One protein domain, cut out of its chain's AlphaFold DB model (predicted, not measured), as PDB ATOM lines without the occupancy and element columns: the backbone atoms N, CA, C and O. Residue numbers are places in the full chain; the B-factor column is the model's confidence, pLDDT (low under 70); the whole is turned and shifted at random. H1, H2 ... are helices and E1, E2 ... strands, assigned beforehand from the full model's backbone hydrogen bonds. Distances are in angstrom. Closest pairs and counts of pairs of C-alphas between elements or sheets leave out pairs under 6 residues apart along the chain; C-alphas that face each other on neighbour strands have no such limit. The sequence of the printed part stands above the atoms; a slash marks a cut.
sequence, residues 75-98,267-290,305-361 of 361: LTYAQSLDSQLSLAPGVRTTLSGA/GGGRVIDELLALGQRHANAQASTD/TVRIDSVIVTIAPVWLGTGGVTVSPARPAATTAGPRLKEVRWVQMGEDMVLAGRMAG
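This is residues 75 to 98, 267 to 290 and 305 to 361 of the 361 residues of the protein "2,5-diamino-6-(5-phospho-D-ribosylamino)pyrimidin-4(3H)-one reductase" of Coniella lustricola (UniProt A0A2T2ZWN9). A small, twisted sheet of four strands has one long helix, H1, packed on it near Leu 75 of E1 and Met 359 of E5. A short strand, E2, follows E1 beyond the sheet and pairs with residues 325 to 326 of the long link from E3 to E4. The 105 printed residues hold E1, E2, H1, E3, E4 and E5 along the chain; the sheet order is E1, E3, E5, E4, mixed. The class is mixed, helices and strands, with under half of the residues in named elements. The whole is compact, with a radius of gyration of the C-alphas of 14.6 A, and elongated, spanning 43 by 28 by 21 A.

E1, residues 75 to 79, begins at C-alpha 75 (36.551, -5.962, 11.441) and measures 13.1 A. E2 is residues 84 to 86, 5.5 A. H1, residues 269 to 289, is 31.0 A long and ends at C-alpha 289 (28.538, -26.107, -2.012). E3 is residues 310 to 315, 16.3 A. E4, residues 341 to 349, is 20.3 A and bends by 63 degrees at residue 344. E5, residues 352 to 359, is 22.0 A and ends at C-alpha 359 (31.057, -10.287, 4.504).

E1 and E3 are parallel, with N 79 and O 314 2.8 A apart. E3 and E5 are antiparallel, with N 313 and O 355 at 2.8 A. E5 and E4, a hairpin, have N 347 and O 354 at 2.8 A. H1 and the sheet make two layers, a helix on one face of a sheet; its closest C-alphas to E5 are Gly 279 and Met 359, 7.4 A. In H1, 16 of 17 O i to N i+4 pairs are within hydrogen-bond range.

The C-alphas farthest apart, of Val 91 and Asp 290, are 44.7 A apart. Residues 99 to 266 and 291 to 304 are not printed, with C-alpha gaps of 18.3 A and 17.1 A. The link E3 to E4 is long, 25 residues. The pLDDT is under 70 in residues 286 to 290, 332 to 339 and 360 to 361.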
ATOM      1  N   LEU A  75      35.330  -6.656  11.840       96.25
ATOM      2  CA  LEU A  75      36.551  -5.962  11.441       96.25
ATOM      3  C   LEU A  75      36.297  -4.466  11.342       96.25
ATOM      4  O   LEU A  75      35.339  -4.037  10.701       96.25
ATOM      5  N   THR A  76      37.180  -3.653  11.910       96.50
ATOM      6  CA  THR A  76      37.094  -2.205  11.758       96.50
ATOM      7  C   THR A  76      38.453  -1.531  11.779       96.50
ATOM      8  O   THR A  76      39.343  -1.925  12.518       96.50
ATOM      9  N   TYR A  77      38.637  -0.534  10.919       95.88
ATOM     10  CA  TYR A  77      39.877   0.230  10.828       95.88
ATOM     11  C   TYR A  77      39.628   1.580  10.159       95.88
ATOM     12  O   TYR A  77      38.628   1.775   9.464       95.88
ATOM     13  N   ALA A  78      40.556   2.511  10.370       96.06
ATOM     14  CA  ALA A  78      40.591   3.785   9.672       96.06
ATOM     15  C   ALA A  78      41.698   3.775   8.617       96.06
ATOM     16  O   ALA A  78      42.783   3.246   8.854       96.06
ATOM     17  N   GLN A  79      41.421   4.383   7.471       96.62
ATOM     18  CA  GLN A  79      42.376   4.578   6.390       96.62
ATOM     19  C   GLN A  79      42.282   5.999   5.827       96.62
ATOM     20  O   GLN A  79      41.253   6.666   5.942       96.62
ATOM     21  N   SER A  80      43.358   6.450   5.200       97.06
ATOM     22  CA  SER A  80      43.390   7.623   4.328       97.06
ATOM     23  C   SER A  80      42.735   7.343   2.962       97.06
ATOM     24  O   SER A  80      42.346   6.210   2.661       97.06
ATOM     25  N   LEU A  81      42.639   8.361   2.101       96.44
ATOM     26  CA  LEU A  81      42.124   8.231   0.728       96.44
ATOM     27  C   LEU A  81      42.975   7.301  -0.150       96.44
ATOM     28  O   LEU A  81      42.447   6.658  -1.053       96.44
ATOM     29  N   ASP A  82      44.273   7.199   0.132       94.81
ATOM     30  CA  ASP A  82      45.230   6.276  -0.486       94.81
ATOM     31  C   ASP A  82      45.383   4.941   0.261       94.81
ATOM     32  O   ASP A  82      46.395   4.254   0.109       94.81
ATOM     33  N   SER A  83      44.375   4.552   1.049       93.75
ATOM     34  CA  SER A  83      44.292   3.244   1.720       93.75
ATOM     35  C   SER A  83      45.424   2.958   2.717       93.75
ATOM     36  O   SER A  83      45.760   1.799   2.968       93.75
ATOM     37  N   GLN A  84      46.003   4.005   3.311       94.12
ATOM     38  CA  GLN A  84      47.037   3.892   4.338       94.12
ATOM     39  C   GLN A  84      46.418   3.992   5.736       94.12
ATOM     40  O   GLN A  84      45.660   4.913   6.037       94.12
ATOM     41  N   LEU A  85      46.776   3.060   6.613       92.88
ATOM     42  CA  LEU A  85      46.415   3.014   8.033       92.88
ATOM     43  C   LEU A  85      47.376   3.858   8.880       92.88
ATOM     44  O   LEU A  85      47.014   4.354   9.946       92.88
ATOM     45  N   SER A  86      48.623   4.004   8.428       92.31
ATOM     46  CA  SER A  86      49.640   4.809   9.100       92.31
ATOM     47  C   SER A  86      50.667   5.369   8.126       92.31
ATOM     48  O   SER A  86      50.835   4.844   7.032       92.31
ATOM     49  N   LEU A  87      51.391   6.409   8.550       91.44
ATOM     50  CA  LEU A  87      52.495   7.011   7.791       91.44
ATOM     51  C   LEU A  87      53.654   6.036   7.537       91.44
ATOM     52  O   LEU A  87      54.317   6.118   6.511       91.44
ATOM     53  N   ALA A  88      53.911   5.140   8.491       89.38
ATOM     54  CA  ALA A  88      54.918   4.089   8.398       89.38
ATOM     55  C   ALA A  88      54.610   2.970   9.412       89.38
ATOM     56  O   ALA A  88      53.841   3.187  10.362       89.38
ATOM     57  N   PRO A  89      55.205   1.772   9.266       86.25
ATOM     58  CA  PRO A  89      55.101   0.713  10.263       86.25
ATOM     59  C   PRO A  89      55.542   1.187  11.653       86.25
ATOM     60  O   PRO A  89      56.620   1.751  11.819       86.25
ATOM     61  N   GLY A  90      54.700   0.959  12.663       84.81
ATOM     62  CA  GLY A  90      54.980   1.349  14.050       84.81
ATOM     63  C   GLY A  90      54.823   2.844  14.355       84.81
ATOM     64  O   GLY A  90      55.098   3.256  15.479       84.81
ATOM     65  N   VAL A  91      54.373   3.659  13.394       86.56
ATOM     66  CA  VAL A  91      54.117   5.091  13.603       86.56
ATOM     67  C   VAL A  91      52.634   5.333  13.855       86.56
ATOM     68  O   VAL A  91      51.804   5.171  12.957       86.56
ATOM     69  N   ARG A  92      52.302   5.801  15.064       87.31
ATOM     70  CA  ARG A  92      50.942   6.220  15.414       87.31
ATOM     71  C   ARG A  92      50.484   7.352  14.499       87.31
ATOM     72  O   ARG A  92      51.068   8.432  14.500       87.31
ATOM     73  N   THR A  93      49.407   7.121  13.753       89.69
ATOM     74  CA  THR A  93      48.826   8.109  12.835       89.69
ATOM     75  C   THR A  93      47.367   8.335  13.200       89.69
ATOM     76  O   THR A  93      46.604   7.385  13.341       89.69
ATOM     77  N   THR A  94      46.976   9.592  13.401       91.62
ATOM     78  CA  THR A  94      45.575   9.929  13.690       91.62
ATOM     79  C   THR A  94      44.869  10.209  12.373       91.62
ATOM     80  O   THR A  94      45.138  11.230  11.751       91.62
ATOM     81  N   LEU A  95      44.006   9.284  11.954       92.62
ATOM     82  CA  LEU A  95      43.200   9.408  10.736       92.62
ATOM     83  C   LEU A  95      41.781   9.886  11.049       92.62
ATOM     84  O   LEU A  95      41.312  10.843  10.453       92.62
ATOM     85  N   SER A  96      41.125   9.238  12.010       92.44
ATOM     86  CA  SER A  96      39.738   9.514  12.386       92.44
ATOM     87  C   SER A  96      39.538  10.903  13.001       92.44
ATOM     88  O   SER A  96      40.235  11.276  13.955       92.44
ATOM     89  N   GLY A  97      38.518  11.613  12.522       93.81
ATOM     90  CA  GLY A  97      37.938  12.799  13.145       93.81
ATOM     91  C   GLY A  97      37.212  12.507  14.467       93.81
ATOM     92  O   GLY A  97      37.182  11.384  14.978       93.81
ATOM     93  N   ALA A  98      36.623  13.542  15.072       94.19
ATOM     94  CA  ALA A  98      35.994  13.426  16.391       94.19
ATOM     95  C   ALA A  98      34.744  12.525  16.375       94.19
ATOM     96  O   ALA A  98      34.525  11.745  17.305       94.19
ATOM     97  N   GLY A 267      42.831  -3.183  14.918       79.56
ATOM     98  CA  GLY A 267      44.195  -2.826  14.531       79.56
ATOM     99  C   GLY A 267      45.203  -3.951  14.349       79.56
ATOM    100  O   GLY A 267      45.116  -5.037  14.926       79.56
ATOM    101  N   GLY A 268      46.216  -3.596  13.557       81.31
ATOM    102  CA  GLY A 268      47.302  -4.438  13.076       81.31
ATOM    103  C   GLY A 268      47.063  -4.799  11.616       81.31
ATOM    104  O   GLY A 268      46.264  -5.687  11.352       81.31
ATOM    105  N   GLY A 269      47.766  -4.154  10.674       84.12
ATOM    106  CA  GLY A 269      47.604  -4.434   9.235       84.12
ATOM    107  C   GLY A 269      47.685  -5.932   8.923       84.12
ATOM    108  O   GLY A 269      46.759  -6.483   8.347       84.12
ATOM    109  N   ARG A 270      48.690  -6.625   9.489       86.38
ATOM    110  CA  ARG A 270      48.834  -8.092   9.386       86.38
ATOM    111  C   ARG A 270      47.616  -8.873   9.921       86.38
ATOM    112  O   ARG A 270      47.222  -9.853   9.310       86.38
ATOM    113  N   VAL A 271      47.025  -8.447  11.043       89.31
ATOM    114  CA  VAL A 271      45.848  -9.099  11.665       89.31
ATOM    115  C   VAL A 271      44.621  -8.950  10.764       89.31
ATOM    116  O   VAL A 271      43.879  -9.905  10.557       89.31
ATOM    117  N   ILE A 272      44.418  -7.747  10.223       88.31
ATOM    118  CA  ILE A 272      43.291  -7.439   9.341       88.31
ATOM    119  C   ILE A 272      43.445  -8.179   8.006       88.31
ATOM    120  O   ILE A 272      42.484  -8.795   7.551       88.31
ATOM    121  N   ASP A 273      44.641  -8.171   7.410       87.75
ATOM    122  CA  ASP A 273      44.929  -8.876   6.156       87.75
ATOM    123  C   ASP A 273      44.691 -10.383   6.280       87.75
ATOM    124  O   ASP A 273      44.029 -10.979   5.429       87.75
ATOM    125  N   GLU A 274      45.183 -11.003   7.357       86.81
ATOM    126  CA  GLU A 274      45.009 -12.437   7.592       86.81
ATOM    127  C   GLU A 274      43.530 -12.810   7.762       86.81
ATOM    128  O   GLU A 274      43.056 -13.775   7.155       86.81
ATOM    129  N   LEU A 275      42.773 -12.021   8.533       88.94
ATOM    130  CA  LEU A 275      41.338 -12.237   8.699       88.94
ATOM    131  C   LEU A 275      40.577 -12.064   7.388       88.94
ATOM    132  O   LEU A 275      39.732 -12.898   7.074       88.94
ATOM    133  N   LEU A 276      40.874 -11.030   6.600       87.25
ATOM    134  CA  LEU A 276      40.226 -10.832   5.302       87.25
ATOM    135  C   LEU A 276      40.540 -11.976   4.329       87.25
ATOM    136  O   LEU A 276      39.634 -12.442   3.636       87.25
ATOM    137  N   ALA A 277      41.778 -12.480   4.312       83.56
ATOM    138  CA  ALA A 277      42.146 -13.649   3.517       83.56
ATOM    139  C   ALA A 277      41.372 -14.906   3.960       83.56
ATOM    140  O   ALA A 277      40.856 -15.655   3.127       83.56
ATOM    141  N   LEU A 278      41.223 -15.120   5.270       83.62
ATOM    142  CA  LEU A 278      40.412 -16.208   5.826       83.62
ATOM    143  C   LEU A 278      38.922 -16.068   5.498       83.62
ATOM    144  O   LEU A 278      38.299 -17.048   5.089       83.62
ATOM    145  N   GLY A 279      38.367 -14.864   5.626       81.88
ATOM    146  CA  GLY A 279      36.981 -14.578   5.266       81.88
ATOM    147  C   GLY A 279      36.717 -14.795   3.781       81.88
ATOM    148  O   GLY A 279      35.663 -15.308   3.416       81.88
ATOM    149  N   GLN A 280      37.694 -14.497   2.918       78.69
ATOM    150  CA  GLN A 280      37.590 -14.820   1.500       78.69
ATOM    151  C   GLN A 280      37.528 -16.330   1.254       78.69
ATOM    152  O   GLN A 280      36.717 -16.788   0.451       78.69
ATOM    153  N   ARG A 281      38.369 -17.110   1.943       80.06
ATOM    154  CA  ARG A 281      38.338 -18.578   1.850       80.06
ATOM    155  C   ARG A 281      36.996 -19.142   2.320       80.06
ATOM    156  O   ARG A 281      36.464 -20.020   1.652       80.06
ATOM    157  N   HIS A 282      36.441 -18.607   3.411       81.06
ATOM    158  CA  HIS A 282      35.111 -18.983   3.896       81.06
ATOM    159  C   HIS A 282      34.026 -18.697   2.849       81.06
ATOM    160  O   HIS A 282      33.288 -19.611   2.491       81.06
ATOM    161  N   ALA A 283      33.976 -17.469   2.323       76.44
ATOM    162  CA  ALA A 283      32.990 -17.049   1.323       76.44
ATOM    163  C   ALA A 283      33.016 -17.924   0.060       76.44
ATOM    164  O   ALA A 283      31.984 -18.319  -0.479       76.44
ATOM    165  N   ASN A 284      34.219 -18.265  -0.410       74.88
ATOM    166  CA  ASN A 284      34.377 -19.117  -1.585       74.88
ATOM    167  C   ASN A 284      33.927 -20.562  -1.319       74.88
ATOM    168  O   ASN A 284      33.363 -21.188  -2.210       74.88
ATOM    169  N   ALA A 285      34.174 -21.089  -0.114       76.25
ATOM    170  CA  ALA A 285      33.785 -22.450   0.249       76.25
ATOM    171  C   ALA A 285      32.258 -22.626   0.316       76.25
ATOM    172  O   ALA A 285      31.763 -23.683  -0.072       76.25
ATOM    173  N   GLN A 286      31.510 -21.607   0.761       69.94
ATOM    174  CA  GLN A 286      30.041 -21.653   0.749       69.94
ATOM    175  C   GLN A 286      29.472 -21.566  -0.670       69.94
ATOM    176  O   GLN A 286      28.531 -22.283  -0.991       69.94
ATOM    177  N   ALA A 287      30.078 -20.763  -1.550       68.12
ATOM    178  CA  ALA A 287      29.634 -20.670  -2.941       68.12
ATOM    179  C   ALA A 287      29.799 -21.994  -3.715       68.12
ATOM    180  O   ALA A 287      28.958 -22.314  -4.544       68.12
ATOM    181  N   SER A 288      30.848 -22.780  -3.438       63.84
ATOM    182  CA  SER A 288      31.059 -24.075  -4.108       63.84
ATOM    183  C   SER A 288      30.088 -25.176  -3.677       63.84
ATOM    184  O   SER A 288      29.894 -26.127  -4.421       63.84
ATOM    185  N   THR A 289      29.483 -25.082  -2.488       58.84
ATOM    186  CA  THR A 289      28.538 -26.107  -2.012       58.84
ATOM    187  C   THR A 289      27.131 -25.963  -2.585       58.84
ATOM    188  O   THR A 289      26.343 -26.892  -2.441       58.84
ATOM    189  N   ASP A 290      26.820 -24.835  -3.226       53.62
ATOM    190  CA  ASP A 290      25.499 -24.575  -3.809       53.62
ATOM    191  C   ASP A 290      25.364 -25.097  -5.261       53.62
ATOM    192  O   ASP A 290      24.253 -25.100  -5.789       53.62
ATOM    193  N   THR A 305      37.000 -22.980   9.339       74.50
ATOM    194  CA  THR A 305      36.895 -21.698   8.642       74.50
ATOM    195  C   THR A 305      36.612 -20.579   9.639       74.50
ATOM    196  O   THR A 305      36.080 -20.809  10.723       74.50
ATOM    197  N   VAL A 306      36.993 -19.350   9.287       85.56
ATOM    198  CA  VAL A 306      36.730 -18.164  10.107       85.56
ATOM    199  C   VAL A 306      35.722 -17.300   9.382       85.56
ATOM    200  O   VAL A 306      36.003 -16.768   8.307       85.56
ATOM    201  N   ARG A 307      34.550 -17.152   9.987       90.12
ATOM    202  CA  ARG A 307      33.524 -16.224   9.515       90.12
ATOM    203  C   ARG A 307      33.798 -14.804  10.019       90.12
ATOM    204  O   ARG A 307      34.013 -14.616  11.212       90.12
ATOM    205  N   ILE A 308      33.763 -13.822   9.117       92.81
ATOM    206  CA  ILE A 308      33.677 -12.392   9.458       92.81
ATOM    207  C   ILE A 308      32.221 -11.973   9.275       92.81
ATOM    208  O   ILE A 308      31.662 -12.165   8.200       92.81
ATOM    209  N   ASP A 309      31.605 -11.393  10.299       94.44
ATOM    210  CA  ASP A 309      30.193 -11.014  10.246       94.44
ATOM    211  C   ASP A 309      29.992  -9.612   9.673       94.44
ATOM    212  O   ASP A 309      29.093  -9.391   8.857       94.44
ATOM    213  N   SER A 310      30.851  -8.664  10.052       95.75
ATOM    214  CA  SER A 310      30.788  -7.296   9.540       95.75
ATOM    215  C   SER A 310      32.159  -6.655   9.351       95.75
ATOM    216  O   SER A 310      33.138  -6.985  10.021       95.75
ATOM    217  N   VAL A 311      32.218  -5.719   8.405       96.06
ATOM    218  CA  VAL A 311      33.388  -4.894   8.105       96.06
ATOM    219  C   VAL A 311      32.960  -3.429   8.138       96.06
ATOM    220  O   VAL A 311      32.034  -3.041   7.424       96.06
ATOM    221  N   ILE A 312      33.623  -2.623   8.968       97.38
ATOM    222  CA  ILE A 312      33.342  -1.194   9.151       97.38
ATOM    223  C   ILE A 312      34.627  -0.384   8.949       97.38
ATOM    224  O   ILE A 312      35.517  -0.394   9.799       97.38
ATOM    225  N   VAL A 313      34.723   0.349   7.843       97.12
ATOM    226  CA  VAL A 313      35.924   1.101   7.450       97.12
ATOM    227  C   VAL A 313      35.659   2.596   7.536       97.12
ATOM    228  O   VAL A 313      34.722   3.100   6.922       97.12
ATOM    229  N   THR A 314      36.504   3.327   8.257       98.06
ATOM    230  CA  THR A 314      36.520   4.795   8.232       98.06
ATOM    231  C   THR A 314      37.507   5.279   7.175       98.06
ATOM    232  O   THR A 314      38.669   4.885   7.190       98.06
ATOM    233  N   ILE A 315      37.064   6.151   6.275       98.12
ATOM    234  CA  ILE A 315      37.886   6.788   5.248       98.12
ATOM    235  C   ILE A 315      38.015   8.266   5.603       98.12
ATOM    236  O   ILE A 315      37.048   9.024   5.495       98.12
ATOM    237  N   ALA A 316      39.211   8.653   6.034       97.69
ATOM    238  CA  ALA A 316      39.557  10.032   6.336       97.69
ATOM    239  C   ALA A 316      39.933  10.784   5.047       97.69
ATOM    240  O   ALA A 316      40.630  10.214   4.198       97.69
ATOM    241  N   PRO A 317      39.543  12.060   4.886       97.12
ATOM    242  CA  PRO A 317      39.787  12.852   3.677       97.12
ATOM    243  C   PRO A 317      41.230  13.394   3.609       97.12
ATOM    244  O   PRO A 317      41.465  14.580   3.387       97.12
ATOM    245  N   VAL A 318      42.217  12.521   3.807       96.25
ATOM    246  CA  VAL A 318      43.650  12.843   3.837       96.25
ATOM    247  C   VAL A 318      44.425  11.907   2.913       96.25
ATOM    248  O   VAL A 318      44.004  10.778   2.688       96.25
ATOM    249  N   TRP A 319      45.559  12.372   2.386       96.31
ATOM    250  CA  TRP A 319      46.541  11.562   1.656       96.31
ATOM    251  C   TRP A 319      47.795  11.417   2.516       96.31
ATOM    252  O   TRP A 319      48.296  12.427   3.016       96.31
ATOM    253  N   LEU A 320      48.305  10.197   2.695       95.25
ATOM    254  CA  LEU A 320      49.534   9.960   3.469       95.25
ATOM    255  C   LEU A 320      50.776   9.757   2.590       95.25
ATOM    256  O   LEU A 320      51.891  10.014   3.042       95.25
ATOM    257  N   GLY A 321      50.598   9.338   1.340       92.50
ATOM    258  CA  GLY A 321      51.675   8.996   0.420       92.50
ATOM    259  C   GLY A 321      52.174   7.556   0.582       92.50
ATOM    260  O   GLY A 321      51.507   6.679   1.126       92.50
ATOM    261  N   THR A 322      53.363   7.285   0.047       91.25
ATOM    262  CA  THR A 322      53.950   5.936   0.012       91.25
ATOM    263  C   THR A 322      54.712   5.592   1.289       91.25
ATOM    264  O   THR A 322      55.327   6.466   1.894       91.25
ATOM    265  N   GLY A 323      54.796   4.300   1.615       86.25
ATOM    266  CA  GLY A 323      55.616   3.786   2.725       86.25
ATOM    267  C   GLY A 323      54.845   3.545   4.023       86.25
ATOM    268  O   GLY A 323      55.432   3.095   5.007       86.25
ATOM    269  N   GLY A 324      53.539   3.809   4.002       88.75
ATOM    270  CA  GLY A 324      52.624   3.488   5.081       88.75
ATOM    271  C   GLY A 324      52.257   2.008   5.173       88.75
ATOM    272  O   GLY A 324      52.762   1.154   4.441       88.75
ATOM    273  N   VAL A 325      51.373   1.710   6.122       87.88
ATOM    274  CA  VAL A 325      50.769   0.383   6.277       87.88
ATOM    275  C   VAL A 325      49.444   0.362   5.530       87.88
ATOM    276  O   VAL A 325      48.579   1.177   5.820       87.88
ATOM    277  N   THR A 326      49.248  -0.595   4.631       90.62
ATOM    278  CA  THR A 326      47.984  -0.794   3.906       90.62
ATOM    279  C   THR A 326      47.260  -2.044   4.392       90.62
ATOM    280  O   THR A 326      47.885  -2.926   4.975       90.62
ATOM    281  N   VAL A 327      45.964  -2.139   4.094       86.25
ATOM    282  CA  VAL A 327      45.210  -3.400   4.141       86.25
ATOM    283  C   VAL A 327      45.044  -3.894   2.708       86.25
ATOM    284  O   VAL A 327      44.394  -3.249   1.884       86.25
ATOM    285  N   SER A 328      45.693  -5.006   2.392       85.50
ATOM    286  CA  SER A 328      45.692  -5.626   1.071       85.50
ATOM    287  C   SER A 328      45.905  -7.137   1.231       85.50
ATOM    288  O   SER A 328      47.038  -7.616   1.137       85.50
ATOM    289  N   PRO A 329      44.837  -7.905   1.517       80.50
ATOM    290  CA  PRO A 329      44.952  -9.342   1.729       80.50
ATOM    291  C   PRO A 329      45.481 -10.045   0.474       80.50
ATOM    292  O   PRO A 329      45.179  -9.648  -0.657       80.50
ATOM    293  N   ALA A 330      46.249 -11.119   0.675       73.75
ATOM    294  CA  ALA A 330      46.777 -11.927  -0.417       73.75
ATOM    295  C   ALA A 330      45.639 -12.473  -1.294       73.75
ATOM    296  O   ALA A 330      44.622 -12.964  -0.799       73.75
ATOM    297  N   ARG A 331      45.815 -12.397  -2.617       70.69
ATOM    298  CA  ARG A 331      44.841 -12.924  -3.576       70.69
ATOM    299  C   ARG A 331      45.047 -14.434  -3.737       70.69
ATOM    300  O   ARG A 331      46.145 -14.833  -4.120       70.69
ATOM    301  N   PRO A 332      44.013 -15.271  -3.556       66.12
ATOM    302  CA  PRO A 332      44.105 -16.679  -3.924       66.12
ATOM    303  C   PRO A 332      44.370 -16.823  -5.430       66.12
ATOM    304  O   PRO A 332      43.688 -16.197  -6.241       66.12
ATOM    305  N   ALA A 333      45.324 -17.671  -5.818       62.34
ATOM    306  CA  ALA A 333      45.738 -17.841  -7.218       62.34
ATOM    307  C   ALA A 333      44.599 -18.271  -8.173       62.34
ATOM    308  O   ALA A 333      44.705 -18.079  -9.382       62.34
ATOM    309  N   ALA A 334      43.514 -18.840  -7.637       60.62
ATOM    310  CA  ALA A 334      42.431 -19.454  -8.402       60.62
ATOM    311  C   ALA A 334      41.173 -18.579  -8.585       60.62
ATOM    312  O   ALA A 334      40.229 -19.037  -9.225       60.62
ATOM    313  N   THR A 335      41.109 -17.348  -8.051       58.75
ATOM    314  CA  THR A 335      39.878 -16.533  -8.125       58.75
ATOM    315  C   THR A 335      40.021 -15.300  -9.017       58.75
ATOM    316  O   THR A 335      40.972 -14.524  -8.922       58.75
ATOM    317  N   THR A 336      39.032 -15.086  -9.889       56.44
ATOM    318  CA  THR A 336      38.938 -13.905 -10.769       56.44
ATOM    319  C   THR A 336      38.216 -12.726 -10.109       56.44
ATOM    320  O   THR A 336      38.300 -11.603 -10.607       56.44
ATOM    321  N   ALA A 337      37.549 -12.953  -8.971       62.56
ATOM    322  CA  ALA A 337      36.830 -11.940  -8.206       62.56
ATOM    323  C   ALA A 337      37.202 -11.979  -6.712       62.56
ATOM    324  O   ALA A 337      37.389 -13.043  -6.115       62.56
ATOM    325  N   GLY A 338      37.329 -10.786  -6.122       65.56
ATOM    326  CA  GLY A 338      37.437 -10.588  -4.677       65.56
ATOM    327  C   GLY A 338      36.083 -10.773  -3.983       65.56
ATOM    328  O   GLY A 338      35.041 -10.687  -4.640       65.56
ATOM    329  N   PRO A 339      36.063 -10.987  -2.663       68.75
ATOM    330  CA  PRO A 339      34.834 -11.211  -1.939       68.75
ATOM    331  C   PRO A 339      34.165  -9.848  -1.727       68.75
ATOM    332  O   PRO A 339      34.783  -8.878  -1.279       68.75
ATOM    333  N   ARG A 340      32.900  -9.736  -2.126       82.44
ATOM    334  CA  ARG A 340      32.179  -8.462  -2.112       82.44
ATOM    335  C   ARG A 340      31.394  -8.322  -0.817       82.44
ATOM    336  O   ARG A 340      30.673  -9.240  -0.434       82.44
ATOM    337  N   LEU A 341      31.483  -7.154  -0.186       89.81
ATOM    338  CA  LEU A 341      30.588  -6.828   0.918       89.81
ATOM    339  C   LEU A 341      29.142  -6.739   0.413       89.81
ATOM    340  O   LEU A 341      28.870  -6.158  -0.642       89.81
ATOM    341  N   LYS A 342      28.226  -7.322   1.180       91.75
ATOM    342  CA  LYS A 342      26.775  -7.232   0.995       91.75
ATOM    343  C   LYS A 342      26.201  -6.219   1.982       91.75
ATOM    344  O   LYS A 342      26.870  -5.839   2.942       91.75
ATOM    345  N   GLU A 343      24.969  -5.782   1.720       94.50
ATOM    346  CA  GLU A 343      24.236  -4.862   2.605       94.50
ATOM    347  C   GLU A 343      25.071  -3.614   2.932       94.50
ATOM    348  O   GLU A 343      25.204  -3.231   4.082       94.50
ATOM    349  N   VAL A 344      25.724  -3.019   1.927       96.44
ATOM    350  CA  VAL A 344      26.683  -1.927   2.153       96.44
ATOM    351  C   VAL A 344      25.959  -0.613   2.429       96.44
ATOM    352  O   VAL A 344      25.103  -0.196   1.645       96.44
ATOM    353  N   ARG A 345      26.378   0.089   3.483       97.31
ATOM    354  CA  ARG A 345      25.995   1.472   3.778       97.31
ATOM    355  C   ARG A 345      27.205   2.388   3.827       97.31
ATOM    356  O   ARG A 345      28.287   2.007   4.264       97.31
ATOM    357  N   TRP A 346      26.961   3.629   3.422       97.62
ATOM    358  CA  TRP A 346      27.896   4.740   3.513       97.62
ATOM    359  C   TRP A 346      27.295   5.802   4.427       97.62
ATOM    360  O   TRP A 346      26.173   6.262   4.199       97.62
ATOM    361  N   VAL A 347      28.016   6.169   5.480       97.31
ATOM    362  CA  VAL A 347      27.567   7.120   6.495       97.31
ATOM    363  C   VAL A 347      28.633   8.190   6.660       97.31
ATOM    364  O   VAL A 347      29.745   7.908   7.093       97.31
ATOM    365  N   GLN A 348      28.288   9.432   6.336       97.56
ATOM    366  CA  GLN A 348      29.160  10.564   6.622       97.56
ATOM    367  C   GLN A 348      29.128  10.880   8.123       97.56
ATOM    368  O   GLN A 348      28.050  11.057   8.696       97.56
ATOM    369  N   MET A 349      30.303  10.967   8.747       95.75
ATOM    370  CA  MET A 349      30.481  11.298  10.161       95.75
ATOM    371  C   MET A 349      31.527  12.406  10.290       95.75
ATOM    372  O   MET A 349      32.728  12.150  10.279       95.75
ATOM    373  N   GLY A 350      31.058  13.651  10.386       94.88
ATOM    374  CA  GLY A 350      31.929  14.821  10.266       94.88
ATOM    375  C   GLY A 350      32.491  14.930   8.845       94.88
ATOM    376  O   GLY A 350      31.731  14.939   7.870       94.88
ATOM    377  N   GLU A 351      33.816  15.002   8.733       96.00
ATOM    378  CA  GLU A 351      34.527  15.003   7.445       96.00
ATOM    379  C   GLU A 351      34.852  13.589   6.938       96.00
ATOM    380  O   GLU A 351      35.178  13.417   5.763       96.00
ATOM    381  N   ASP A 352      34.720  12.572   7.794       98.06
ATOM    382  CA  ASP A 352      35.022  11.189   7.439       98.06
ATOM    383  C   ASP A 352      33.829  10.507   6.767       98.06
ATOM    384  O   ASP A 352      32.658  10.765   7.076       98.06
ATOM    385  N   MET A 353      34.135   9.554   5.891       98.19
ATOM    386  CA  MET A 353      33.150   8.644   5.319       98.19
ATOM    387  C   MET A 353      33.302   7.255   5.937       98.19
ATOM    388  O   MET A 353      34.372   6.656   5.872       98.19
ATOM    389  N   VAL A 354      32.231   6.712   6.511       98.12
ATOM    390  CA  VAL A 354      32.212   5.363   7.082       98.12
ATOM    391  C   VAL A 354      31.495   4.414   6.133       98.12
ATOM    392  O   VAL A 354      30.320   4.607   5.827       98.12
ATOM    393  N   LEU A 355      32.191   3.371   5.696       97.56
ATOM    394  CA  LEU A 355      31.603   2.210   5.040       97.56
ATOM    395  C   LEU A 355      31.276   1.156   6.097       97.56
ATOM    396  O   LEU A 355      32.135   0.824   6.908       97.56
ATOM    397  N   ALA A 356      30.080   0.582   6.050       97.75
ATOM    398  CA  ALA A 356      29.717  -0.607   6.812       97.75
ATOM    399  C   ALA A 356      29.097  -1.646   5.872       97.75
ATOM    400  O   ALA A 356      28.350  -1.292   4.960       97.75
ATOM    401  N   GLY A 357      29.423  -2.920   6.056       96.56
ATOM    402  CA  GLY A 357      28.892  -4.000   5.232       96.56
ATOM    403  C   GLY A 357      29.077  -5.363   5.881       96.56
ATOM    404  O   GLY A 357      29.858  -5.517   6.822       96.56
ATOM    405  N   ARG A 358      28.369  -6.364   5.363       92.94
ATOM    406  CA  ARG A 358      28.535  -7.764   5.767       92.94
ATOM    407  C   ARG A 358      29.454  -8.498   4.810       92.94
ATOM    408  O   ARG A 358      29.361  -8.305   3.595       92.94
ATOM    409  N   MET A 359      30.316  -9.355   5.346       85.56
ATOM    410  CA  MET A 359      31.057 -10.287   4.504       85.56
ATOM    411  C   MET A 359      30.062 -11.294   3.924       85.56
ATOM    412  O   MET A 359      29.212 -11.803   4.653       85.56
ATOM    413  N   ALA A 360      30.109 -11.538   2.613       68.00
ATOM    414  CA  ALA A 360      29.288 -12.587   2.022       68.00
ATOM    415  C   ALA A 360      29.663 -13.933   2.667       68.00
ATOM    416  O   ALA A 360      30.850 -14.255   2.723       68.00
ATOM    417  N   GLY A 361      28.649 -14.631   3.195       56.22
ATOM    418  CA  GLY A 361      28.761 -15.999   3.703       56.22
ATOM    419  C   GLY A 361      29.243 -16.934   2.621       56.22
ATOM    420  O   GLY A 361      28.709 -16.788   1.493       56.22
TER     421      GLY A 361